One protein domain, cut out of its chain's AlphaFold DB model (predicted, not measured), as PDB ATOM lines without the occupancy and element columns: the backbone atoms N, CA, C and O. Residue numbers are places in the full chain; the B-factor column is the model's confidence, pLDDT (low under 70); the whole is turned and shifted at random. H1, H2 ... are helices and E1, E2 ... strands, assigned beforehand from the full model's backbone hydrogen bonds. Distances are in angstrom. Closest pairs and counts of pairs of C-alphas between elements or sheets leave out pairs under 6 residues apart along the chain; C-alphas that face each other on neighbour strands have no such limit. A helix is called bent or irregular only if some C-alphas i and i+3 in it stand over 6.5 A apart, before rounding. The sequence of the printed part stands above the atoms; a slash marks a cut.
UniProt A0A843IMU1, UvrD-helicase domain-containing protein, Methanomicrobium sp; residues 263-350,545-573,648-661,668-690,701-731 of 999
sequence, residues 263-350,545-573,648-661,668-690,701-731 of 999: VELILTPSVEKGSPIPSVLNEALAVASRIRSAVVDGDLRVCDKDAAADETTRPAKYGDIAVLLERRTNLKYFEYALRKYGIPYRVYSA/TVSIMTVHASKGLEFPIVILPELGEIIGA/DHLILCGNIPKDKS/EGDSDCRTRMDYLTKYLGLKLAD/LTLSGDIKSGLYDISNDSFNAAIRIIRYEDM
ATOM      1  N   VAL A 263      32.081  -9.459  11.461       96.12
ATOM      2  CA  VAL A 263      32.105 -10.026  10.115       96.12
ATOM      3  C   VAL A 263      30.696  -9.957   9.547       96.12
ATOM      4  O   VAL A 263      29.749 -10.434  10.175       96.12
ATOM      5  N   GLU A 264      30.549  -9.345   8.377       94.69
ATOM      6  CA  GLU A 264      29.268  -9.164   7.696       94.69
ATOM      7  C   GLU A 264      29.295  -9.823   6.311       94.69
ATOM      8  O   GLU A 264      30.319  -9.802   5.637       94.69
ATOM      9  N   LEU A 265      28.171 -10.396   5.878       92.69
ATOM     10  CA  LEU A 265      27.949 -10.929   4.535       92.69
ATOM     11  C   LEU A 265      26.723 -10.263   3.914       92.69
ATOM     12  O   LEU A 265      25.590 -10.506   4.327       92.69
ATOM     13  N   ILE A 266      26.960  -9.447   2.896       91.31
ATOM     14  CA  ILE A 266      25.942  -8.785   2.092       91.31
ATOM     15  C   ILE A 266      25.580  -9.689   0.915       91.31
ATOM     16  O   ILE A 266      26.444 -10.081   0.129       91.31
ATOM     17  N   LEU A 267      24.292  -9.999   0.793       87.44
ATOM     18  CA  LEU A 267      23.750 -10.837  -0.269       87.44
ATOM     19  C   LEU A 267      22.920 -10.008  -1.248       87.44
ATOM     20  O   LEU A 267      21.900  -9.422  -0.874       87.44
ATOM     21  N   THR A 268      23.341  -9.999  -2.513       86.19
ATOM     22  CA  THR A 268      22.677  -9.266  -3.600       86.19
ATOM     23  C   THR A 268      21.892 -10.184  -4.536       86.19
ATOM     24  O   THR A 268      22.293 -11.327  -4.774       86.19
ATOM     25  N   PRO A 269      20.771  -9.723  -5.114       79.12
ATOM     26  CA  PRO A 269      20.025 -10.521  -6.075       79.12
ATOM     27  C   PRO A 269      20.843 -10.745  -7.352       79.12
ATOM     28  O   PRO A 269      21.423  -9.815  -7.921       79.12
ATOM     29  N   SER A 270      20.846 -11.994  -7.827       70.19
ATOM     30  CA  SER A 270      21.392 -12.338  -9.140       70.19
ATOM     31  C   SER A 270      20.502 -11.764 -10.241       70.19
ATOM     32  O   SER A 270      19.287 -11.946 -10.219       70.19
ATOM     33  N   VAL A 271      21.108 -11.134 -11.245       71.06
ATOM     34  CA  VAL A 271      20.388 -10.657 -12.434       71.06
ATOM     35  C   VAL A 271      20.301 -11.781 -13.477       71.06
ATOM     36  O   VAL A 271      21.226 -12.589 -13.615       71.06
ATOM     37  N   GLU A 272      19.189 -11.860 -14.213       65.00
ATOM     38  CA  GLU A 272      19.013 -12.844 -15.285       65.00
ATOM     39  C   GLU A 272      20.062 -12.700 -16.400       65.00
ATOM     40  O   GLU A 272      20.519 -11.608 -16.757       65.00
ATOM     41  N   LYS A 273      20.440 -13.844 -16.979       55.84
ATOM     42  CA  LYS A 273      21.468 -13.927 -18.019       55.84
ATOM     43  C   LYS A 273      20.961 -13.229 -19.290       55.84
ATOM     44  O   LYS A 273      20.024 -13.711 -19.914       55.84
ATOM     45  N   GLY A 274      21.599 -12.123 -19.679       55.69
ATOM     46  CA  GLY A 274      21.208 -11.311 -20.842       55.69
ATOM     47  C   GLY A 274      20.593  -9.948 -20.505       55.69
ATOM     48  O   GLY A 274      20.297  -9.185 -21.421       55.69
ATOM     49  N   SER A 275      20.438  -9.615 -19.217       62.81
ATOM     50  CA  SER A 275      20.089  -8.256 -18.795       62.81
ATOM     51  C   SER A 275      21.131  -7.229 -19.266       62.81
ATOM     52  O   SER A 275      22.332  -7.518 -19.221       62.81
ATOM     53  N   PRO A 276      20.712  -6.013 -19.670       56.09
ATOM     54  CA  PRO A 276      21.638  -4.921 -19.969       56.09
ATOM     55  C   PRO A 276      22.377  -4.413 -18.721       56.09
ATOM     56  O   PRO A 276      23.393  -3.734 -18.854       56.09
ATOM     57  N   ILE A 277      21.876  -4.728 -17.520       65.38
ATOM     58  CA  ILE A 277      22.458  -4.322 -16.241       65.38
ATOM     59  C   ILE A 277      23.239  -5.505 -15.644       65.38
ATOM     60  O   ILE A 277      22.634  -6.535 -15.337       65.38
ATOM     61  N   PRO A 278      24.564  -5.378 -15.456       76.44
ATOM     62  CA  PRO A 278      25.385  -6.410 -14.824       76.44
ATOM     63  C   PRO A 278      25.044  -6.612 -13.343       76.44
ATOM     64  O   PRO A 278      24.815  -5.640 -12.627       76.44
ATOM     65  N   SER A 279      25.100  -7.856 -12.854       77.25
ATOM     66  CA  SER A 279      24.872  -8.182 -11.433       77.25
ATOM     67  C   SER A 279      25.850  -7.479 -10.491       77.25
ATOM     68  O   SER A 279      25.454  -7.050  -9.411       77.25
ATOM     69  N   VAL A 280      27.094  -7.271 -10.931       86.12
ATOM     70  CA  VAL A 280      28.119  -6.551 -10.161       86.12
ATOM     71  C   VAL A 280      27.726  -5.104  -9.838       86.12
ATOM     72  O   VAL A 280      28.213  -4.541  -8.864       86.12
ATOM     73  N   LEU A 281      26.806  -4.490 -10.597       85.50
ATOM     74  CA  LEU A 281      26.293  -3.166 -10.246       85.50
ATOM     75  C   LEU A 281      25.494  -3.201  -8.934       85.50
ATOM     76  O   LEU A 281      25.629  -2.280  -8.134       85.50
ATOM     77  N   ASN A 282      24.708  -4.254  -8.686       86.25
ATOM     78  CA  ASN A 282      23.986  -4.409  -7.419       86.25
ATOM     79  C   ASN A 282      24.973  -4.553  -6.255       86.25
ATOM     80  O   ASN A 282      24.794  -3.912  -5.225       86.25
ATOM     81  N   GLU A 283      26.040  -5.335  -6.440       90.88
ATOM     82  CA  GLU A 283      27.123  -5.468  -5.454       90.88
ATOM     83  C   GLU A 283      27.795  -4.120  -5.175       90.88
ATOM     84  O   GLU A 283      27.940  -3.736  -4.015       90.88
ATOM     85  N   ALA A 284      28.138  -3.362  -6.219       92.06
ATOM     86  CA  ALA A 284      28.744  -2.041  -6.085       92.06
ATOM     87  C   ALA A 284      27.839  -1.049  -5.333       92.06
ATOM     88  O   ALA A 284      28.312  -0.325  -4.457       92.06
ATOM     89  N   LEU A 285      26.535  -1.036  -5.634       90.50
ATOM     90  CA  LEU A 285      25.555  -0.198  -4.935       90.50
ATOM     91  C   LEU A 285      25.388  -0.612  -3.467       90.50
ATOM     92  O   LEU A 285      25.301   0.259  -2.604       90.50
ATOM     93  N   ALA A 286      25.389  -1.915  -3.176       91.56
ATOM     94  CA  ALA A 286      25.306  -2.438  -1.814       91.56
ATOM     95  C   ALA A 286      26.534  -2.045  -0.984       91.56
ATOM     96  O   ALA A 286      26.411  -1.610   0.160       91.56
ATOM     97  N   VAL A 287      27.723  -2.150  -1.586       95.38
ATOM     98  CA  VAL A 287      28.986  -1.721  -0.977       95.38
ATOM     99  C   VAL A 287      28.960  -0.225  -0.683       95.38
ATOM    100  O   VAL A 287      29.247   0.166   0.445       95.38
ATOM    101  N   ALA A 288      28.567   0.613  -1.647       94.38
ATOM    102  CA  ALA A 288      28.476   2.058  -1.439       94.38
ATOM    103  C   ALA A 288      27.472   2.419  -0.329       94.38
ATOM    104  O   ALA A 288      27.805   3.193   0.568       94.38
ATOM    105  N   SER A 289      26.287   1.799  -0.321       92.50
ATOM    106  CA  SER A 289      25.294   1.989   0.745       92.50
ATOM    107  C   SER A 289      25.857   1.615   2.120       92.50
ATOM    108  O   SER A 289      25.780   2.402   3.067       92.50
ATOM    109  N   ARG A 290      26.530   0.460   2.224       93.62
ATOM    110  CA  ARG A 290      27.126   0.008   3.486       93.62
ATOM    111  C   ARG A 290      28.251   0.918   3.974       93.62
ATOM    112  O   ARG A 290      28.330   1.162   5.177       93.62
ATOM    113  N   ILE A 291      29.100   1.407   3.068       95.19
ATOM    114  CA  ILE A 291      30.166   2.371   3.379       95.19
ATOM    115  C   ILE A 291      29.565   3.663   3.927       95.19
ATOM    116  O   ILE A 291      30.029   4.167   4.947       95.19
ATOM    117  N   ARG A 292      28.525   4.191   3.270       91.44
ATOM    118  CA  ARG A 292      27.850   5.402   3.738       91.44
ATOM    119  C   ARG A 292      27.277   5.188   5.134       91.44
ATOM    120  O   ARG A 292      27.553   5.997   6.006       91.44
ATOM    121  N   SER A 293      26.574   4.081   5.370       90.00
ATOM    122  CA  SER A 293      26.033   3.766   6.698       90.00
ATOM    123  C   SER A 293      27.136   3.616   7.763       90.00
ATOM    124  O   SER A 293      27.022   4.165   8.856       90.00
ATOM    125  N   ALA A 294      28.272   2.999   7.406       91.00
ATOM    126  CA  ALA A 294      29.444   2.874   8.283       91.00
ATOM    127  C   ALA A 294      29.975   4.214   8.798       91.00
ATOM    128  O   ALA A 294      30.354   4.319   9.965       91.00
ATOM    129  N   VAL A 295      30.021   5.217   7.921       91.94
ATOM    130  CA  VAL A 295      30.686   6.497   8.190       91.94
ATOM    131  C   VAL A 295      29.698   7.584   8.616       91.94
ATOM    132  O   VAL A 295      29.965   8.301   9.575       91.94
ATOM    133  N   VAL A 296      28.568   7.711   7.919       87.75
ATOM    134  CA  VAL A 296      27.568   8.771   8.130       87.75
ATOM    135  C   VAL A 296      26.661   8.441   9.309       87.75
ATOM    136  O   VAL A 296      26.529   9.261  10.214       87.75
ATOM    137  N   ASP A 297      26.102   7.226   9.359       85.06
ATOM    138  CA  ASP A 297      25.286   6.804  10.508       85.06
ATOM    139  C   ASP A 297      26.171   6.493  11.729       85.06
ATOM    140  O   ASP A 297      25.698   6.474  12.869       85.06
ATOM    141  N   GLY A 298      27.469   6.251  11.497       82.81
ATOM    142  CA  GLY A 298      28.462   5.961  12.528       82.81
ATOM    143  C   GLY A 298      28.244   4.612  13.214       82.81
ATOM    144  O   GLY A 298      28.567   4.468  14.398       82.81
ATOM    145  N   ASP A 299      27.672   3.631  12.501       83.56
ATOM    146  CA  ASP A 299      27.310   2.326  13.068       83.56
ATOM    147  C   ASP A 299      28.530   1.430  13.362       83.56
ATOM    148  O   ASP A 299      28.454   0.546  14.221       83.56
ATOM    149  N   LEU A 300      29.677   1.699  12.723       89.94
ATOM    150  CA  LEU A 300      30.953   1.033  12.982       89.94
ATOM    151  C   LEU A 300      31.930   1.929  13.752       89.94
ATOM    152  O   LEU A 300      32.086   3.125  13.491       89.94
ATOM    153  N   ARG A 301      32.647   1.317  14.700       91.75
ATOM    154  CA  ARG A 301      33.699   1.967  15.491       91.75
ATOM    155  C   ARG A 301      35.011   1.228  15.312       91.75
ATOM    156  O   ARG A 301      35.055   0.016  15.469       91.75
ATOM    157  N   VAL A 302      36.077   1.974  15.069       91.38
ATOM    158  CA  VAL A 302      37.419   1.442  14.826       91.38
ATOM    159  C   VAL A 302      38.355   1.780  15.978       91.38
ATOM    160  O   VAL A 302      38.203   2.816  16.633       91.38
ATOM    161  N   CYS A 303      39.332   0.912  16.229       84.75
ATOM    162  CA  CYS A 303      40.323   1.124  17.284       84.75
ATOM    163  C   CYS A 303      41.409   2.114  16.826       84.75
ATOM    164  O   CYS A 303      41.904   2.015  15.702       84.75
ATOM    165  N   ASP A 304      41.807   3.072  17.655       76.94
ATOM    166  CA  ASP A 304      42.897   3.984  17.281       76.94
ATOM    167  C   ASP A 304      44.266   3.368  17.624       76.94
ATOM    168  O   ASP A 304      44.442   2.817  18.709       76.94
ATOM    169  N   LYS A 305      45.231   3.425  16.695       64.62
ATOM    170  CA  LYS A 305      46.581   2.860  16.899       64.62
ATOM    171  C   LYS A 305      47.419   3.697  17.866       64.62
ATOM    172  O   LYS A 305      48.295   3.135  18.520       64.62
ATOM    173  N   ASP A 306      47.128   4.995  17.962       56.72
ATOM    174  CA  ASP A 306      47.967   5.979  18.655       56.72
ATOM    175  C   ASP A 306      47.358   6.486  19.979       56.72
ATOM    176  O   ASP A 306      47.940   7.340  20.652       56.72
ATOM    177  N   ALA A 307      46.195   5.965  20.390       54.44
ATOM    178  CA  ALA A 307      45.511   6.411  21.603       54.44
ATOM    179  C   ALA A 307      46.083   5.779  22.888       54.44
ATOM    180  O   ALA A 307      46.343   4.576  22.970       54.44
ATOM    181  N   ALA A 308      46.233   6.604  23.932       47.50
ATOM    182  CA  ALA A 308      46.517   6.148  25.292       47.50
ATOM    183  C   ALA A 308      45.329   5.342  25.860       47.50
ATOM    184  O   ALA A 308      44.181   5.563  25.484       47.50
ATOM    185  N   ALA A 309      45.626   4.426  26.785       51.53
ATOM    186  CA  ALA A 309      44.816   3.267  27.186       51.53
ATOM    187  C   ALA A 309      43.338   3.482  27.605       51.53
ATOM    188  O   ALA A 309      42.640   2.485  27.764       51.53
ATOM    189  N   ASP A 310      42.848   4.717  27.754       45.56
ATOM    190  CA  ASP A 310      41.520   5.007  28.321       45.56
ATOM    191  C   ASP A 310      40.462   5.523  27.312       45.56
ATOM    192  O   ASP A 310      39.289   5.600  27.670       45.56
ATOM    193  N   GLU A 311      40.801   5.785  26.038       54.06
ATOM    194  CA  GLU A 311      39.820   6.071  24.962       54.06
ATOM    195  C   GLU A 311      40.220   5.382  23.640       54.06
ATOM    196  O   GLU A 311      40.799   5.984  22.740       54.06
ATOM    197  N   THR A 312      39.933   4.081  23.519       71.31
ATOM    198  CA  THR A 312      40.525   3.219  22.475       71.31
ATOM    199  C   THR A 312      39.756   3.139  21.150       71.31
ATOM    200  O   THR A 312      40.276   2.548  20.205       71.31
ATOM    201  N   THR A 313      38.542   3.702  21.031       82.25
ATOM    202  CA  THR A 313      37.721   3.578  19.802       82.25
ATOM    203  C   THR A 313      37.111   4.894  19.332       82.25
ATOM    204  O   THR A 313      36.569   5.663  20.130       82.25
ATOM    205  N   ARG A 314      37.081   5.101  18.013       90.12
ATOM    206  CA  ARG A 314      36.455   6.252  17.340       90.12
ATOM    207  C   ARG A 314      35.474   5.805  16.245       90.12
ATOM    208  O   ARG A 314      35.586   4.672  15.781       90.12
ATOM    209  N   PRO A 315      34.514   6.649  15.823       91.56
ATOM    210  CA  PRO A 315      33.701   6.371  14.638       91.56
ATOM    211  C   PRO A 315      34.573   6.124  13.402       91.56
ATOM    212  O   PRO A 315      35.659   6.709  13.273       91.56
ATOM    213  N   ALA A 316      34.096   5.250  12.518       93.00
ATOM    214  CA  ALA A 316      34.742   4.988  11.242       93.00
ATOM    215  C   ALA A 316      34.738   6.238  10.348       93.00
ATOM    216  O   ALA A 316      33.789   7.018  10.325       93.00
ATOM    217  N   LYS A 317      35.821   6.414   9.600       93.88
ATOM    218  CA  LYS A 317      36.018   7.444   8.580       93.88
ATOM    219  C   LYS A 317      36.201   6.765   7.219       93.88
ATOM    220  O   LYS A 317      36.561   5.594   7.160       93.88
ATOM    221  N   TYR A 318      36.014   7.487   6.115       93.81
ATOM    222  CA  TYR A 318      36.255   6.936   4.774       93.81
ATOM    223  C   TYR A 318      37.696   6.431   4.607       93.81
ATOM    224  O   TYR A 318      37.895   5.370   4.023       93.81
ATOM    225  N   GLY A 319      38.669   7.127   5.207       91.31
ATOM    226  CA  GLY A 319      40.084   6.720   5.229       91.31
ATOM    227  C   GLY A 319      40.370   5.376   5.916       91.31
ATOM    228  O   GLY A 319      41.434   4.798   5.717       91.31
ATOM    229  N   ASP A 320      39.427   4.845   6.698       93.56
ATOM    230  CA  ASP A 320      39.566   3.553   7.382       93.56
ATOM    231  C   ASP A 320      39.150   2.354   6.518       93.56
ATOM    232  O   ASP A 320      39.299   1.204   6.947       93.56
ATOM    233  N   ILE A 321      38.574   2.613   5.342       96.31
ATOM    234  CA  ILE A 321      37.896   1.612   4.523       96.31
ATOM    235  C   ILE A 321      38.720   1.308   3.274       96.31
ATOM    236  O   ILE A 321      39.006   2.196   2.465       96.31
ATOM    237  N   ALA A 322      39.012   0.023   3.071       96.69
ATOM    238  CA  ALA A 322      39.536  -0.490   1.812       96.69
ATOM    239  C   ALA A 322      38.541  -1.425   1.115       96.69
ATOM    240  O   ALA A 322      38.034  -2.373   1.717       96.69
ATOM    241  N   VAL A 323      38.306  -1.192  -0.177       97.50
ATOM    242  CA  VAL A 323      37.571  -2.093  -1.072       97.50
ATOM    243  C   VAL A 323      38.590  -2.873  -1.896       97.50
ATOM    244  O   VAL A 323      39.309  -2.291  -2.714       97.50
ATOM    245  N   LEU A 324      38.675  -4.187  -1.671       95.88
ATOM    246  CA  LEU A 324      39.677  -5.043  -2.312       95.88
ATOM    247  C   LEU A 324      39.054  -5.852  -3.446       95.88
ATOM    248  O   LEU A 324      38.264  -6.765  -3.214       95.88
ATOM    249  N   LEU A 325      39.457  -5.548  -4.676       92.00
ATOM    250  CA  LEU A 325      39.046  -6.283  -5.871       92.00
ATOM    251  C   LEU A 325      40.103  -7.337  -6.230       92.00
ATOM    252  O   LEU A 325      41.302  -7.104  -6.081       92.00
ATOM    253  N   GLU A 326      39.717  -8.500  -6.753       84.88
ATOM    254  CA  GLU A 326      40.725  -9.416  -7.320       84.88
ATOM    255  C   GLU A 326      41.292  -8.841  -8.627       84.88
ATOM    256  O   GLU A 326      42.500  -8.886  -8.872       84.88
ATOM    257  N   ARG A 327      40.407  -8.285  -9.462       82.50
ATOM    258  CA  ARG A 327      40.703  -7.759 -10.799       82.50
ATOM    259  C   ARG A 327      40.018  -6.413 -10.991       82.50
ATOM    260  O   ARG A 327      38.988  -6.139 -10.392       82.50
ATOM    261  N   ARG A 328      40.552  -5.588 -11.891       79.25
ATOM    262  CA  ARG A 328      40.003  -4.251 -12.180       79.25
ATOM    263  C   ARG A 328      38.843  -4.247 -13.182       79.25
ATOM    264  O   ARG A 328      38.282  -3.189 -13.442       79.25
ATOM    265  N   THR A 329      38.452  -5.401 -13.727       80.38
ATOM    266  CA  THR A 329      37.415  -5.528 -14.772       80.38
ATOM    267  C   THR A 329      36.116  -4.794 -14.426       80.38
ATOM    268  O   THR A 329      35.497  -4.172 -15.291       80.38
ATOM    269  N   ASN A 330      35.728  -4.837 -13.151       83.06
ATOM    270  CA  ASN A 330      34.477  -4.283 -12.647       83.06
ATOM    271  C   ASN A 330      34.643  -2.945 -11.899       83.06
ATOM    272  O   ASN A 330      33.649  -2.388 -11.434       83.06
ATOM    273  N   LEU A 331      35.858  -2.377 -11.848       85.00
ATOM    274  CA  LEU A 331      36.188  -1.147 -11.109       85.00
ATOM    275  C   LEU A 331      35.221   0.010 -11.415       85.00
ATOM    276  O   LEU A 331      34.693   0.634 -10.497       85.00
ATOM    277  N   LYS A 332      34.899   0.219 -12.696       78.00
ATOM    278  CA  LYS A 332      33.977   1.266 -13.169       78.00
ATOM    279  C   LYS A 332      32.602   1.261 -12.482       78.00
ATOM    280  O   LYS A 332      31.977   2.313 -12.371       78.00
ATOM    281  N   TYR A 333      32.109   0.097 -12.042       84.75
ATOM    282  CA  TYR A 333      30.821  -0.013 -11.348       84.75
ATOM    283  C   TYR A 333      30.926   0.461  -9.897       84.75
ATOM    284  O   TYR A 333      30.033   1.164  -9.428       84.75
ATOM    285  N   PHE A 334      32.035   0.151  -9.218       88.81
ATOM    286  CA  PHE A 334      32.324   0.652  -7.872       88.81
ATOM    287  C   PHE A 334      32.551   2.162  -7.879       88.81
ATOM    288  O   PHE A 334      31.950   2.863  -7.074       88.81
ATOM    289  N   GLU A 335      33.314   2.686  -8.838       83.12
ATOM    290  CA  GLU A 335      33.491   4.135  -9.005       83.12
ATOM    291  C   GLU A 335      32.166   4.861  -9.267       83.12
ATOM    292  O   GLU A 335      31.904   5.933  -8.726       83.12
ATOM    293  N   TYR A 336      31.304   4.282 -10.106       80.44
ATOM    294  CA  TYR A 336      29.964   4.816 -10.332       80.44
ATOM    295  C   TYR A 336      29.138   4.836  -9.038       80.44
ATOM    296  O   TYR A 336      28.549   5.865  -8.711       80.44
ATOM    297  N   ALA A 337      29.111   3.728  -8.292       85.62
ATOM    298  CA  ALA A 337      28.343   3.626  -7.057       85.62
ATOM    299  C   ALA A 337      28.851   4.597  -5.980       85.62
ATOM    300  O   ALA A 337      28.051   5.304  -5.378       85.62
ATOM    301  N   LEU A 338      30.165   4.709  -5.781       87.12
ATOM    302  CA  LEU A 338      30.743   5.626  -4.795       87.12
ATOM    303  C   LEU A 338      30.433   7.089  -5.135       87.12
ATOM    304  O   LEU A 338      29.969   7.820  -4.262       87.12
ATOM    305  N   ARG A 339      30.559   7.493  -6.410       81.56
ATOM    306  CA  ARG A 339      30.142   8.838  -6.859       81.56
ATOM    307  C   ARG A 339      28.659   9.090  -6.628       81.56
ATOM    308  O   ARG A 339      28.298  10.160  -6.156       81.56
ATOM    309  N   LYS A 340      27.808   8.105  -6.934       79.81
ATOM    310  CA  LYS A 340      26.356   8.213  -6.741       79.81
ATOM    311  C   LYS A 340      25.982   8.461  -5.275       79.81
ATOM    312  O   LYS A 340      25.039   9.195  -5.017       79.81
ATOM    313  N   TYR A 341      26.719   7.871  -4.336       84.31
ATOM    314  CA  TYR A 341      26.500   8.037  -2.895       84.31
ATOM    315  C   TYR A 341      27.296   9.204  -2.280       84.31
ATOM    316  O   TYR A 341      27.276   9.364  -1.062       84.31
ATOM    317  N   GLY A 342      28.002  10.008  -3.087       80.38
ATOM    318  CA  GLY A 342      28.823  11.124  -2.599       80.38
ATOM    319  C   GLY A 342      30.038  10.692  -1.767       80.38
ATOM    320  O   GLY A 342      30.534  11.467  -0.954       80.38
ATOM    321  N   ILE A 343      30.506   9.452  -1.934       86.88
ATOM    322  CA  ILE A 343      31.610   8.890  -1.153       86.88
ATOM    323  C   ILE A 343      32.938   9.257  -1.822       86.88
ATOM    324  O   ILE A 343      33.157   8.875  -2.977       86.88
ATOM    325  N   PRO A 344      33.854   9.945  -1.120       84.44
ATOM    326  CA  PRO A 344      35.165  10.256  -1.661       84.44
ATOM    327  C   PRO A 344      36.022   8.986  -1.688       84.44
ATOM    328  O   PRO A 344      36.116   8.255  -0.698       84.44
ATOM    329  N   TYR A 345      36.652   8.708  -2.825       85.25
ATOM    330  CA  TYR A 345      37.431   7.491  -3.028       85.25
ATOM    331  C   TYR A 345      38.725   7.773  -3.780       85.25
ATOM    332  O   TYR A 345      38.819   8.722  -4.555       85.25
ATOM    333  N   ARG A 346      39.707   6.899  -3.569       81.81
ATOM    334  CA  ARG A 346      40.981   6.875  -4.275       81.81
ATOM    335  C   ARG A 346      41.230   5.481  -4.818       81.81
ATOM    336  O   ARG A 346      41.099   4.496  -4.096       81.81
ATOM    337  N   VAL A 347      41.639   5.388  -6.079       79.12
ATOM    338  CA  VAL A 347      42.019   4.113  -6.691       79.12
ATOM    339  C   VAL A 347      43.542   3.997  -6.705       79.12
ATOM    340  O   VAL A 347      44.232   4.782  -7.354       79.12
ATOM    341  N   TYR A 348      44.083   3.006  -6.000       66.56
ATOM    342  CA  TYR A 348      45.522   2.753  -5.984       66.56
ATOM    343  C   TYR A 348      45.975   2.118  -7.301       66.56
ATOM    344  O   TYR A 348      45.506   1.046  -7.708       66.56
ATOM    345  N   SER A 349      46.937   2.786  -7.945       54.75
ATOM    346  CA  SER A 349      47.552   2.348  -9.200       54.75
ATOM    347  C   SER A 349      46.517   2.148 -10.321       54.75
ATOM    348  O   SER A 349      46.486   1.112 -10.981       54.75
ATOM    349  N   ALA A 350      45.606   3.110 -10.492       52.22
ATOM    350  CA  ALA A 350      44.568   3.079 -11.523       52.22
ATOM    351  C   ALA A 350      45.151   3.267 -12.932       52.22
ATOM    352  O   ALA A 350      45.065   4.358 -13.483       52.22
ATOM    353  N   THR A 545      39.566   9.344   2.453       88.56
ATOM    354  CA  THR A 545      39.025   8.739   1.219       88.56
ATOM    355  C   THR A 545      39.006   7.214   1.296       88.56
ATOM    356  O   THR A 545      39.907   6.603   1.863       88.56
ATOM    357  N   VAL A 546      37.986   6.585   0.705       93.06
ATOM    358  CA  VAL A 546      37.915   5.121   0.584       93.06
ATOM    359  C   VAL A 546      38.985   4.639  -0.384       93.06
ATOM    360  O   VAL A 546      39.041   5.088  -1.528       93.06
ATOM    361  N   SER A 547      39.797   3.674   0.036       92.50
ATOM    362  CA  SER A 547      40.852   3.115  -0.809       92.50
ATOM    363  C   SER A 547      40.334   1.938  -1.637       92.50
ATOM    364  O   SER A 547      39.960   0.907  -1.086       92.50
ATOM    365  N   ILE A 548      40.344   2.045  -2.965       92.00
ATOM    366  CA  ILE A 548      40.049   0.928  -3.875       92.00
ATOM    367  C   ILE A 548      41.363   0.381  -4.422       92.00
ATOM    368  O   ILE A 548      42.150   1.118  -5.021       92.00
ATOM    369  N   MET A 549      41.615  -0.912  -4.238       90.31
ATOM    370  CA  MET A 549      42.854  -1.543  -4.698       90.31
ATOM    371  C   MET A 549      42.668  -3.020  -5.023       90.31
ATOM    372  O   MET A 549      41.632  -3.613  -4.724       90.31
ATOM    373  N   THR A 550      43.673  -3.624  -5.656       90.62
ATOM    374  CA  THR A 550      43.668  -5.072  -5.861       90.62
ATOM    375  C   THR A 550      44.110  -5.801  -4.593       90.62
ATOM    376  O   THR A 550      44.883  -5.262  -3.800       90.62
ATOM    377  N   VAL A 551      43.685  -7.054  -4.411       90.62
ATOM    378  CA  VAL A 551      44.162  -7.894  -3.292       90.62
ATOM    379  C   VAL A 551      45.696  -7.986  -3.278       90.62
ATOM    380  O   VAL A 551      46.299  -7.880  -2.214       90.62
ATOM    381  N   HIS A 552      46.338  -8.088  -4.446       87.69
ATOM    382  CA  HIS A 552      47.801  -8.076  -4.561       87.69
ATOM    383  C   HIS A 552      48.417  -6.774  -4.027       87.69
ATOM    384  O   HIS A 552      49.350  -6.828  -3.234       87.69
ATOM    385  N   ALA A 553      47.866  -5.613  -4.401       85.69
ATOM    386  CA  ALA A 553      48.346  -4.312  -3.928       85.69
ATOM    387  C   ALA A 553      48.122  -4.094  -2.420       85.69
ATOM    388  O   ALA A 553      48.796  -3.270  -1.812       85.69
ATOM    389  N   SER A 554      47.195  -4.839  -1.807       89.06
ATOM    390  CA  SER A 554      46.934  -4.773  -0.365       89.06
ATOM    391  C   SER A 554      47.922  -5.573   0.490       89.06
ATOM    392  O   SER A 554      47.901  -5.463   1.720       89.06
ATOM    393  N   LYS A 555      48.769  -6.414  -0.121       85.75
ATOM    394  CA  LYS A 555      49.746  -7.217   0.618       85.75
ATOM    395  C   LYS A 555      50.700  -6.299   1.396       85.75
ATOM    396  O   LYS A 555      51.091  -5.243   0.918       85.75
ATOM    397  N   GLY A 556      51.009  -6.669   2.637       82.56
ATOM    398  CA  GLY A 556      51.778  -5.834   3.572       82.56
ATOM    399  C   GLY A 556      50.995  -4.676   4.213       82.56
ATOM    400  O   GLY A 556      51.393  -4.202   5.273       82.56
ATOM    401  N   LEU A 557      49.848  -4.274   3.654       90.25
ATOM    402  CA  LEU A 557      48.974  -3.250   4.233       90.25
ATOM    403  C   LEU A 557      47.949  -3.861   5.200       90.25
ATOM    404  O   LEU A 557      47.730  -5.077   5.233       90.25
ATOM    405  N   GLU A 558      47.312  -3.001   5.989       91.75
ATOM    406  CA  GLU A 558      46.208  -3.347   6.882       91.75
ATOM    407  C   GLU A 558      45.232  -2.177   7.009       91.75
ATOM    408  O   GLU A 558      45.649  -1.018   7.029       91.75
ATOM    409  N   PHE A 559      43.940  -2.489   7.119       94.50
ATOM    410  CA  PHE A 559      42.874  -1.491   7.184       94.50
ATOM    411  C   PHE A 559      41.914  -1.809   8.332       94.50
ATOM    412  O   PHE A 559      41.601  -2.986   8.550       94.50
ATOM    413  N   PRO A 560      41.420  -0.797   9.069       95.00
ATOM    414  CA  PRO A 560      40.382  -1.000  10.074       95.00
ATOM    415  C   PRO A 560      39.165  -1.751   9.527       95.00
ATOM    416  O   PRO A 560      38.695  -2.696  10.162       95.00
ATOM    417  N   ILE A 561      38.709  -1.373   8.329       97.12
ATOM    418  CA  ILE A 561      37.551  -1.960   7.660       97.12
ATOM    419  C   ILE A 561      37.968  -2.427   6.265       97.12
ATOM    420  O   ILE A 561      38.487  -1.652   5.463       97.12
ATOM    421  N   VAL A 562      37.707  -3.697   5.955       98.25
ATOM    422  CA  VAL A 562      37.947  -4.268   4.623       98.25
ATOM    423  C   VAL A 562      36.648  -4.786   4.036       98.25
ATOM    424  O   VAL A 562      35.922  -5.534   4.690       98.25
ATOM    425  N   ILE A 563      36.388  -4.416   2.784       98.31
ATOM    426  CA  ILE A 563      35.238  -4.865   2.006       98.31
ATOM    427  C   ILE A 563      35.722  -5.717   0.831       98.31
ATOM    428  O   ILE A 563      36.512  -5.253   0.008       98.31
ATOM    429  N   LEU A 564      35.227  -6.953   0.748       97.19
ATOM    430  CA  LEU A 564      35.518  -7.921  -0.311       97.19
ATOM    431  C   LEU A 564      34.256  -8.178  -1.149       97.19
ATOM    432  O   LEU A 564      33.441  -9.029  -0.772       97.19
ATOM    433  N   PRO A 565      34.052  -7.445  -2.252       94.69
ATOM    434  CA  PRO A 565      32.974  -7.731  -3.189       94.69
ATOM    435  C   PRO A 565      33.333  -8.879  -4.146       94.69
ATOM    436  O   PRO A 565      34.403  -9.482  -4.046       94.69
ATOM    437  N   GLU A 566      32.445  -9.168  -5.099       91.75
ATOM    438  CA  GLU A 566      32.673 -10.106  -6.203       91.75
ATOM    439  C   GLU A 566      32.917 -11.551  -5.739       91.75
ATOM    440  O   GLU A 566      33.602 -12.339  -6.394       91.75
ATOM    441  N   LEU A 567      32.321 -11.962  -4.612       90.56
ATOM    442  CA  LEU A 567      32.483 -13.335  -4.122       90.56
ATOM    443  C   LEU A 567      31.918 -14.396  -5.081       90.56
ATOM    444  O   LEU A 567      32.323 -15.557  -5.011       90.56
ATOM    445  N   GLY A 568      30.994 -14.007  -5.964       85.19
ATOM    446  CA  GLY A 568      30.406 -14.869  -6.991       85.19
ATOM    447  C   GLY A 568      31.228 -14.998  -8.280       85.19
ATOM    448  O   GLY A 568      30.809 -15.731  -9.174       85.19
ATOM    449  N   GLU A 569      32.366 -14.307  -8.400       83.31
ATOM    450  CA  GLU A 569      33.222 -14.401  -9.585       83.31
ATOM    451  C   GLU A 569      33.950 -15.747  -9.669       83.31
ATOM    452  O   GLU A 569      34.336 -16.352  -8.661       83.31
ATOM    453  N   ILE A 570      34.133 -16.223 -10.905       80.56
ATOM    454  CA  ILE A 570      34.747 -17.525 -11.175       80.56
ATOM    455  C   ILE A 570      36.259 -17.443 -10.952       80.56
ATOM    456  O   ILE A 570      36.987 -16.715 -11.631       80.56
ATOM    457  N   ILE A 571      36.732 -18.273 -10.032       75.19
ATOM    458  CA  ILE A 571      38.133 -18.515  -9.728       75.19
ATOM    459  C   ILE A 571      38.811 -19.172 -10.931       75.19
ATOM    460  O   ILE A 571      38.324 -20.167 -11.467       75.19
ATOM    461  N   GLY A 572      39.977 -18.650 -11.320       61.28
ATOM    462  CA  GLY A 572      40.852 -19.322 -12.283       61.28
ATOM    463  C   GLY A 572      40.284 -19.404 -13.701       61.28
ATOM    464  O   GLY A 572      40.408 -20.447 -14.335       61.28
ATOM    465  N   ALA A 573      39.653 -18.330 -14.198       54.12
ATOM    466  CA  ALA A 573      39.218 -18.247 -15.596       54.12
ATOM    467  C   ALA A 573      40.315 -18.763 -16.546       54.12
ATOM    468  O   ALA A 573      41.434 -18.244 -16.520       54.12
ATOM    469  N   ASP A 648      39.580  -4.632  12.152       94.44
ATOM    470  CA  ASP A 648      38.447  -4.527  13.080       94.44
ATOM    471  C   ASP A 648      37.175  -5.135  12.482       94.44
ATOM    472  O   ASP A 648      36.519  -5.946  13.139       94.44
ATOM    473  N   HIS A 649      36.869  -4.801  11.224       96.56
ATOM    474  CA  HIS A 649      35.657  -5.241  10.535       96.56
ATOM    475  C   HIS A 649      35.959  -5.832   9.153       96.56
ATOM    476  O   HIS A 649      36.698  -5.243   8.359       96.56
ATOM    477  N   LEU A 650      35.348  -6.981   8.855       97.94
ATOM    478  CA  LEU A 650      35.395  -7.636   7.547       97.94
ATOM    479  C   LEU A 650      33.988  -7.684   6.946       97.94
ATOM    480  O   LEU A 650      33.082  -8.275   7.527       97.94
ATOM    481  N   ILE A 651      33.811  -7.095   5.769       97.56
ATOM    482  CA  ILE A 651      32.534  -7.073   5.055       97.56
ATOM    483  C   ILE A 651      32.707  -7.836   3.746       97.56
ATOM    484  O   ILE A 651      33.524  -7.496   2.899       97.56
ATOM    485  N   LEU A 652      31.928  -8.888   3.576       96.69
ATOM    486  CA  LEU A 652      31.894  -9.751   2.408       96.69
ATOM    487  C   LEU A 652      30.663  -9.389   1.575       96.69
ATOM    488  O   LEU A 652      29.590  -9.211   2.140       96.69
ATOM    489  N   CYS A 653      30.776  -9.280   0.253       94.00
ATOM    490  CA  CYS A 653      29.636  -8.982  -0.616       94.00
ATOM    491  C   CYS A 653      29.627  -9.905  -1.837       94.00
ATOM    492  O   CYS A 653      30.646 -10.101  -2.500       94.00
ATOM    493  N   GLY A 654      28.476 -10.501  -2.128       89.62
ATOM    494  CA  GLY A 654      28.313 -11.314  -3.322       89.62
ATOM    495  C   GLY A 654      26.868 -11.685  -3.599       89.62
ATOM    496  O   GLY A 654      25.986 -11.557  -2.750       89.62
ATOM    497  N   ASN A 655      26.639 -12.189  -4.807       83.12
ATOM    498  CA  ASN A 655      25.308 -12.614  -5.211       83.12
ATOM    499  C   ASN A 655      24.802 -13.785  -4.367       83.12
ATOM    500  O   ASN A 655      25.560 -14.696  -4.027       83.12
ATOM    501  N   ILE A 656      23.494 -13.778  -4.104       76.81
ATOM    502  CA  ILE A 656      22.760 -14.905  -3.533       76.81
ATOM    503  C   ILE A 656      23.122 -16.146  -4.365       76.81
ATOM    504  O   ILE A 656      22.897 -16.134  -5.586       76.81
ATOM    505  N   PRO A 657      23.724 -17.186  -3.751       66.62
ATOM    506  CA  PRO A 657      24.100 -18.373  -4.498       66.62
ATOM    507  C   PRO A 657      22.845 -19.001  -5.132       66.62
ATOM    508  O   PRO A 657      21.725 -18.798  -4.671       66.62
ATOM    509  N   LYS A 658      22.989 -19.715  -6.249       61.75
ATOM    510  CA  LYS A 658      21.853 -20.417  -6.869       61.75
ATOM    511  C   LYS A 658      21.715 -21.790  -6.231       61.75
ATOM    512  O   LYS A 658      22.739 -22.432  -5.994       61.75
ATOM    513  N   ASP A 659      20.487 -22.244  -5.979       54.16
ATOM    514  CA  ASP A 659      20.289 -23.616  -5.520       54.16
ATOM    515  C   ASP A 659      20.756 -24.576  -6.621       54.16
ATOM    516  O   ASP A 659      20.200 -24.621  -7.720       54.16
ATOM    517  N   LYS A 660      21.843 -25.296  -6.341       51.53
ATOM    518  CA  LYS A 660      22.400 -26.289  -7.257       51.53
ATOM    519  C   LYS A 660      21.640 -27.616  -7.163       51.53
ATOM    520  O   LYS A 660      21.822 -28.431  -8.051       51.53
ATOM    521  N   SER A 661      20.750 -27.823  -6.184       46.97
ATOM    522  CA  SER A 661      20.108 -29.118  -5.897       46.97
ATOM    523  C   SER A 661      19.301 -29.728  -7.057       46.97
ATOM    524  O   SER A 661      19.197 -30.953  -7.138       46.97
ATOM    525  N   GLU A 668      31.013 -32.454  -3.436       49.84
ATOM    526  CA  GLU A 668      31.670 -33.700  -3.010       49.84
ATOM    527  C   GLU A 668      33.158 -33.450  -2.704       49.84
ATOM    528  O   GLU A 668      33.730 -34.097  -1.824       49.84
ATOM    529  N   GLY A 669      33.781 -32.464  -3.368       59.62
ATOM    530  CA  GLY A 669      35.190 -32.094  -3.189       59.62
ATOM    531  C   GLY A 669      35.473 -30.597  -3.363       59.62
ATOM    532  O   GLY A 669      34.584 -29.794  -3.632       59.62
ATOM    533  N   ASP A 670      36.714 -30.166  -3.120       63.09
ATOM    534  CA  ASP A 670      37.134 -28.754  -3.287       63.09
ATOM    535  C   ASP A 670      37.165 -28.311  -4.747       63.09
ATOM    536  O   ASP A 670      36.964 -27.138  -5.044       63.09
ATOM    537  N   SER A 671      37.342 -29.264  -5.662       62.91
ATOM    538  CA  SER A 671      37.280 -29.058  -7.112       62.91
ATOM    539  C   SER A 671      35.930 -28.524  -7.601       62.91
ATOM    540  O   SER A 671      35.851 -27.982  -8.704       62.91
ATOM    541  N   ASP A 672      34.879 -28.660  -6.791       65.75
ATOM    542  CA  ASP A 672      33.526 -28.210  -7.117       65.75
ATOM    543  C   ASP A 672      33.299 -26.731  -6.745       65.75
ATOM    544  O   ASP A 672      32.356 -26.099  -7.235       65.75
ATOM    545  N   CYS A 673      34.169 -26.154  -5.904       76.94
ATOM    546  CA  CYS A 673      34.124 -24.748  -5.511       76.94
ATOM    547  C   CYS A 673      34.762 -23.882  -6.602       76.94
ATOM    548  O   CYS A 673      35.982 -23.799  -6.715       76.94
ATOM    549  N   ARG A 674      33.944 -23.211  -7.416       79.06
ATOM    550  CA  ARG A 674      34.423 -22.361  -8.520       79.06
ATOM    551  C   ARG A 674      34.449 -20.882  -8.170       79.06
ATOM    552  O   ARG A 674      35.006 -20.109  -8.932       79.06
ATOM    553  N   THR A 675      33.850 -20.484  -7.056       86.31
ATOM    554  CA  THR A 675      33.744 -19.093  -6.595       86.31
ATOM    555  C   THR A 675      34.072 -19.012  -5.102       86.31
ATOM    556  O   THR A 675      34.056 -20.024  -4.396       86.31
ATOM    557  N   ARG A 676      34.345 -17.813  -4.577       88.44
ATOM    558  CA  ARG A 676      34.525 -17.627  -3.122       88.44
ATOM    559  C   ARG A 676      33.225 -17.864  -2.361       88.44
ATOM    560  O   ARG A 676      33.243 -18.417  -1.265       88.44
ATOM    561  N   MET A 677      32.098 -17.516  -2.977       87.44
ATOM    562  CA  MET A 677      30.774 -17.812  -2.448       87.44
ATOM    563  C   MET A 677      30.541 -19.324  -2.322       87.44
ATOM    564  O   MET A 677      29.956 -19.756  -1.331       87.44
ATOM    565  N   ASP A 678      31.047 -20.150  -3.247       84.56
ATOM    566  CA  ASP A 678      30.967 -21.615  -3.121       84.56
ATOM    567  C   ASP A 678      31.714 -22.121  -1.875       84.56
ATOM    568  O   ASP A 678      31.215 -23.013  -1.192       84.56
ATOM    569  N   TYR A 679      32.873 -21.540  -1.542       85.81
ATOM    570  CA  TYR A 679      33.620 -21.895  -0.330       85.81
ATOM    571  C   TYR A 679      32.854 -21.550   0.949       85.81
ATOM    572  O   TYR A 679      32.747 -22.391   1.842       85.81
ATOM    573  N   LEU A 680      32.275 -20.347   1.020       85.88
ATOM    574  CA  LEU A 680      31.421 -19.952   2.144       85.88
ATOM    575  C   LEU A 680      30.204 -20.879   2.256       85.88
ATOM    576  O   LEU A 680      29.881 -21.355   3.340       85.88
ATOM    577  N   THR A 681      29.569 -21.191   1.126       80.19
ATOM    578  CA  THR A 681      28.390 -22.064   1.063       80.19
ATOM    579  C   THR A 681      28.705 -23.469   1.570       80.19
ATOM    580  O   THR A 681      27.989 -23.995   2.420       80.19
ATOM    581  N   LYS A 682      29.812 -24.056   1.102       80.38
ATOM    582  CA  LYS A 682      30.248 -25.404   1.474       80.38
ATOM    583  C   LYS A 682      30.642 -25.509   2.949       80.38
ATOM    584  O   LYS A 682      30.155 -26.403   3.635       80.38
ATOM    585  N   TYR A 683      31.517 -24.627   3.430       82.31
ATOM    586  CA  TYR A 683      32.160 -24.795   4.741       82.31
ATOM    587  C   TYR A 683      31.430 -24.121   5.899       82.31
ATOM    588  O   TYR A 683      31.552 -24.571   7.039       82.31
ATOM    589  N   LEU A 684      30.646 -23.077   5.621       77.75
ATOM    590  CA  LEU A 684      29.787 -22.435   6.622       77.75
ATOM    591  C   LEU A 684      28.346 -22.961   6.571       77.75
ATOM    592  O   LEU A 684      27.549 -22.621   7.437       77.75
ATOM    593  N   GLY A 685      28.009 -23.802   5.585       67.94
ATOM    594  CA  GLY A 685      26.711 -24.467   5.490       67.94
ATOM    595  C   GLY A 685      25.556 -23.554   5.067       67.94
ATOM    596  O   GLY A 685      24.413 -23.838   5.423       67.94
ATOM    597  N   LEU A 686      25.824 -22.474   4.321       66.62
ATOM    598  CA  LEU A 686      24.776 -21.577   3.810       66.62
ATOM    599  C   LEU A 686      23.850 -22.370   2.865       66.62
ATOM    600  O   LEU A 686      24.284 -22.814   1.807       66.62
ATOM    601  N   LYS A 687      22.577 -22.567   3.228       56.22
ATOM    602  CA  LYS A 687      21.567 -23.220   2.373       56.22
ATOM    603  C   LYS A 687      20.573 -22.201   1.821       56.22
ATOM    604  O   LYS A 687      20.124 -21.324   2.555       56.22
ATOM    605  N   LEU A 688      20.209 -22.348   0.547       49.66
ATOM    606  CA  LEU A 688      19.175 -21.556  -0.132       49.66
ATOM    607  C   LEU A 688      17.832 -22.284  -0.101       49.66
ATOM    608  O   LEU A 688      17.802 -23.506  -0.196       49.66
ATOM    609  N   ALA A 689      16.743 -21.529   0.037       45.53
ATOM    610  CA  ALA A 689      15.381 -22.052  -0.046       45.53
ATOM    611  C   ALA A 689      14.895 -22.122  -1.510       45.53
ATOM    612  O   ALA A 689      15.302 -21.304  -2.340       45.53
ATOM    613  N   ASP A 690      14.017 -23.086  -1.802       37.59
ATOM    614  CA  ASP A 690      13.368 -23.290  -3.103       37.59
ATOM    615  C   ASP A 690      12.495 -22.087  -3.516       37.59
ATOM    616  O   ASP A 690      11.689 -21.590  -2.733       37.59
ATOM    617  N   LEU A 701      16.736 -17.700   4.647       42.25
ATOM    618  CA  LEU A 701      18.016 -18.423   4.525       42.25
ATOM    619  C   LEU A 701      18.325 -19.090   5.877       42.25
ATOM    620  O   LEU A 701      18.701 -18.408   6.832       42.25
ATOM    621  N   THR A 702      18.130 -20.402   5.995       39.91
ATOM    622  CA  THR A 702      18.318 -21.121   7.262       39.91
ATOM    623  C   THR A 702      19.743 -21.656   7.369       39.91
ATOM    624  O   THR A 702      20.059 -22.770   6.961       39.91
ATOM    625  N   LEU A 703      20.618 -20.852   7.970       44.31
ATOM    626  CA  LEU A 703      21.670 -21.381   8.837       44.31
ATOM    627  C   LEU A 703      21.019 -21.671  10.197       44.31
ATOM    628  O   LEU A 703      20.197 -20.884  10.663       44.31
ATOM    629  N   SER A 704      21.333 -22.796  10.835       39.56
ATOM    630  CA  SER A 704      20.807 -23.125  12.164       39.56
ATOM    631  C   SER A 704      21.344 -22.142  13.218       39.56
ATOM    632  O   SER A 704      22.422 -22.362  13.755       39.56
ATOM    633  N   GLY A 705      20.611 -21.059  13.497       41.03
ATOM    634  CA  GLY A 705      20.977 -20.012  14.461       41.03
ATOM    635  C   GLY A 705      19.837 -19.010  14.705       41.03
ATOM    636  O   GLY A 705      18.902 -18.927  13.913       41.03
ATOM    637  N   ASP A 706      19.881 -18.299  15.835       35.97
ATOM    638  CA  ASP A 706      18.778 -17.496  16.393       35.97
ATOM    639  C   ASP A 706      18.406 -16.283  15.500       35.97
ATOM    640  O   ASP A 706      19.163 -15.328  15.340       35.97
ATOM    641  N   ILE A 707      17.206 -16.308  14.908       44.84
ATOM    642  CA  ILE A 707      16.768 -15.467  13.764       44.84
ATOM    643  C   ILE A 707      16.545 -13.976  14.121       44.84
ATOM    644  O   ILE A 707      16.304 -13.144  13.250       44.84
ATOM    645  N   LYS A 708      16.638 -13.575  15.395       42.56
ATOM    646  CA  LYS A 708      16.153 -12.253  15.845       42.56
ATOM    647  C   LYS A 708      17.064 -11.051  15.547       42.56
ATOM    648  O   LYS A 708      16.588  -9.929  15.691       42.56
ATOM    649  N   SER A 709      18.324 -11.235  15.139       50.91
ATOM    650  CA  SER A 709      19.269 -10.121  14.887       50.91
ATOM    651  C   SER A 709      20.036 -10.185  13.559       50.91
ATOM    652  O   SER A 709      20.858  -9.307  13.293       50.91
ATOM    653  N   GLY A 710      19.813 -11.215  12.733       66.75
ATOM    654  CA  GLY A 710      20.610 -11.463  11.522       66.75
ATOM    655  C   GLY A 710      22.068 -11.870  11.795       66.75
ATOM    656  O   GLY A 710      22.860 -11.920  10.858       66.75
ATOM    657  N   LEU A 711      22.432 -12.143  13.057       77.94
ATOM    658  CA  LEU A 711      23.737 -12.662  13.472       77.94
ATOM    659  C   LEU A 711      23.676 -14.191  13.568       77.94
ATOM    660  O   LEU A 711      22.848 -14.735  14.293       77.94
ATOM    661  N   TYR A 712      24.572 -14.868  12.864       77.50
ATOM    662  CA  TYR A 712      24.618 -16.319  12.747       77.50
ATOM    663  C   TYR A 712      25.861 -16.870  13.428       77.50
ATOM    664  O   TYR A 712      26.975 -16.446  13.121       77.50
ATOM    665  N   ASP A 713      25.663 -17.828  14.328       81.62
ATOM    666  CA  ASP A 713      26.742 -18.588  14.949       81.62
ATOM    667  C   ASP A 713      27.260 -19.644  13.961       81.62
ATOM    668  O   ASP A 713      26.500 -20.478  13.467       81.62
ATOM    669  N   ILE A 714      28.550 -19.572  13.638       82.69
ATOM    670  CA  ILE A 714      29.258 -20.498  12.741       82.69
ATOM    671  C   ILE A 714      30.373 -21.245  13.487       82.69
ATOM    672  O   ILE A 714      31.288 -21.796  12.862       82.69
ATOM    673  N   SER A 715      30.310 -21.247  14.818       81.50
ATOM    674  CA  SER A 715      31.282 -21.900  15.684       81.50
ATOM    675  C   SER A 715      31.351 -23.408  15.443       81.50
ATOM    676  O   SER A 715      30.390 -24.049  15.013       81.50
ATOM    677  N   ASN A 716      32.508 -23.989  15.737       80.94
ATOM    678  CA  ASN A 716      32.705 -25.435  15.812       80.94
ATOM    679  C   ASN A 716      33.430 -25.792  17.121       80.94
ATOM    680  O   ASN A 716      33.707 -24.911  17.935       80.94
ATOM    681  N   ASP A 717      33.763 -27.070  17.322       75.50
ATOM    682  CA  ASP A 717      34.438 -27.539  18.544       75.50
ATOM    683  C   ASP A 717      35.781 -26.828  18.820       75.50
ATOM    684  O   ASP A 717      36.253 -26.824  19.958       75.50
ATOM    685  N   SER A 718      36.388 -26.218  17.797       78.69
ATOM    686  CA  SER A 718      37.714 -25.595  17.856       78.69
ATOM    687  C   SER A 718      37.685 -24.063  17.876       78.69
ATOM    688  O   SER A 718      38.618 -23.453  18.396       78.69
ATOM    689  N   PHE A 719      36.656 -23.421  17.310       83.81
ATOM    690  CA  PHE A 719      36.630 -21.973  17.072       83.81
ATOM    691  C   PHE A 719      35.256 -21.368  17.345       83.81
ATOM    692  O   PHE A 719      34.248 -21.852  16.832       83.81
ATOM    693  N   ASN A 720      35.242 -20.255  18.081       82.88
ATOM    694  CA  ASN A 720      34.069 -19.399  18.233       82.88
ATOM    695  C   ASN A 720      34.052 -18.348  17.113       82.88
ATOM    696  O   ASN A 720      35.033 -17.621  16.941       82.88
ATOM    697  N   ALA A 721      32.972 -18.281  16.340       86.50
ATOM    698  CA  ALA A 721      32.847 -17.345  15.231       86.50
ATOM    699  C   ALA A 721      31.377 -17.031  14.931       86.50
ATOM    700  O   ALA A 721      30.518 -17.909  14.969       86.50
ATOM    701  N   ALA A 722      31.099 -15.781  14.562       86.25
ATOM    702  CA  ALA A 722      29.770 -15.342  14.158       86.25
ATOM    703  C   ALA A 722      29.836 -14.440  12.923       86.25
ATOM    704  O   ALA A 722      30.801 -13.697  12.736       86.25
ATOM    705  N   ILE A 723      28.796 -14.487  12.093       88.56
ATOM    706  CA  ILE A 723      28.669 -13.684  10.876       88.56
ATOM    707  C   ILE A 723      27.291 -13.035  10.799       88.56
ATOM    708  O   ILE A 723      26.274 -13.683  11.031       88.56
ATOM    709  N   ARG A 724      27.228 -11.746  10.471       89.00
ATOM    710  CA  ARG A 724      25.964 -11.031  10.260       89.00
ATOM    711  C   ARG A 724      25.582 -11.075   8.785       89.00
ATOM    712  O   ARG A 724      26.360 -10.616   7.960       89.00
ATOM    713  N   ILE A 725      24.400 -11.579   8.436       85.31
ATOM    714  CA  ILE A 725      23.922 -11.585   7.043       85.31
ATOM    715  C   ILE A 725      22.995 -10.391   6.815       85.31
ATOM    716  O   ILE A 725      22.064 -10.168   7.586       85.31
ATOM    717  N   ILE A 726      23.247  -9.643   5.740       84.94
ATOM    718  CA  ILE A 726      22.463  -8.480   5.320       84.94
ATOM    719  C   ILE A 726      21.959  -8.744   3.902       84.94
ATOM    720  O   ILE A 726      22.754  -8.992   2.995       84.94
ATOM    721  N   ARG A 727      20.643  -8.706   3.683       82.00
ATOM    722  CA  ARG A 727      20.087  -8.780   2.326       82.00
ATOM    723  C   ARG A 727      20.039  -7.386   1.728       82.00
ATOM    724  O   ARG A 727      19.745  -6.425   2.429       82.00
ATOM    725  N   TYR A 728      20.279  -7.295   0.426       79.19
ATOM    726  CA  TYR A 728      20.194  -6.030  -0.304       79.19
ATOM    727  C   TYR A 728      18.848  -5.310  -0.109       79.19
ATOM    728  O   TYR A 728      18.815  -4.095   0.007       79.19
ATOM    729  N   GLU A 729      17.750  -6.063  -0.027       75.62
ATOM    730  CA  GLU A 729      16.387  -5.543   0.179       75.62
ATOM    731  C   GLU A 729      16.171  -4.928   1.570       75.62
ATOM    732  O   GLU A 729      15.318  -4.061   1.730       75.62
ATOM    733  N   ASP A 730      16.959  -5.357   2.560       75.00
ATOM    734  CA  ASP A 730      16.890  -4.866   3.938       75.00
ATOM    735  C   ASP A 730      17.814  -3.654   4.163       75.00
ATOM    736  O   ASP A 730      17.873  -3.104   5.266       75.00
ATOM    737  N   MET A 731      18.579  -3.249   3.142       75.31
ATOM    738  CA  MET A 731      19.457  -2.087   3.224       75.31
ATOM    739  C   MET A 731      18.655  -0.786   3.110       75.31
ATOM    740  O   MET A 731      17.673  -0.729   2.369       75.31
TER     741      MET A 731
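Overview. This is residues 263 to 350, 545 to 573, 648 to 661, 668 to 690 and 701 to 731 of the 999 residues of the protein "UvrD-helicase domain-containing protein" of Methanomicrobium sp (UniProt A0A843IMU1). A strongly twisted sheet of eight strands curls round helix H1, with H2 beside H1 near the E5 end and the short H3 on the opposite face. Two small hairpins extend the body: E2 and E3 at the starts of E7 and E8, and E9 with E10 at the other edge. The printed part has 185 residues, under half of them in named elements, in the order E1 H1 E2 E3 E4 H2 E5 E6 E7 E8 H3 E9 E10, a mixed helix and strand class. The large sheet, E5 E6 E4 E7 E8 E1 E10 E9, is mixed: neighbours are parallel except E10 and E9. The whole is compact, radius of gyration of the C-alphas 17.1 A, spanning 53 by 43 by 32 A.

Along the chain. Find C-alpha 263 at (32.105, -10.026, 10.115), where E1 begins, running to 268 over 16.7 A. H1, residues 279 to 297, starts at (24.872, -8.182, -11.433) and covers 26.6 A; it is neither bent nor irregular, but only just: C-alphas 294 and 297 are 6.1 A apart. Next come E2, 301 to 303, E3, 313 to 315, E4, 321 to 325, and H2, 328 to 340, 19.3 A long and irregular, with C-alphas 329 and 332 7.8 A apart. Then read E5, 345 to 347, E6, 546 to 550, E7, 559 to 564, E8, 648 to 655, 23.9 A, H3, 676 to 684, E9, 711 to 713, and E10, 722 to 727, ending at (20.087, -8.780, 2.326).

Arrangement. Begin at E8 and E1, parallel at 20 degrees, with N 266 and O 652 at 2.7 A. On E8's other side is E7, parallel, N 564 to O 651 2.8 A. E10 pairs with E1, N 265 to O 724 2.8 A, and antiparallel with edge strand E9 in a hairpin, N 712 to O 723 2.8 A. H1 is on the sheet; its closest C-alphas to E1 are Glu 283 and Thr 268, 6.1 A. With residues 280 to 288 alone, H1 touches H2 at a steep tilt of 46 degrees, the same way, closest C-alphas Ala 284 and Phe 334, 4.8 A. H2 lies over E6 at a height over the sheet of 9.6 A; E4, H2, E5 form a split strand-helix-strand unit, E6 between its two parallel strands, with a right-handed crossover. H3 is on the sheet, over none of its strands, on the opposite face from H1. Every O i to N i+4 pair is within hydrogen-bond range in H1 and H3; in H2, 6 of 9 are.

Size, cuts and confidence. C-alphas 274 and 310 are farthest apart, 55.6 A. The gaps across the four cuts are 15.0 A from C-alpha 350 to 545, 31.8 A from 573 to 648, 12.8 A from 661 to 668 and 10.2 A from 690 to 701. Of the links printed whole, none is long. Confidence is under 70 for 44 residues, among them 272 to 277, which stand free, and 701 to 710.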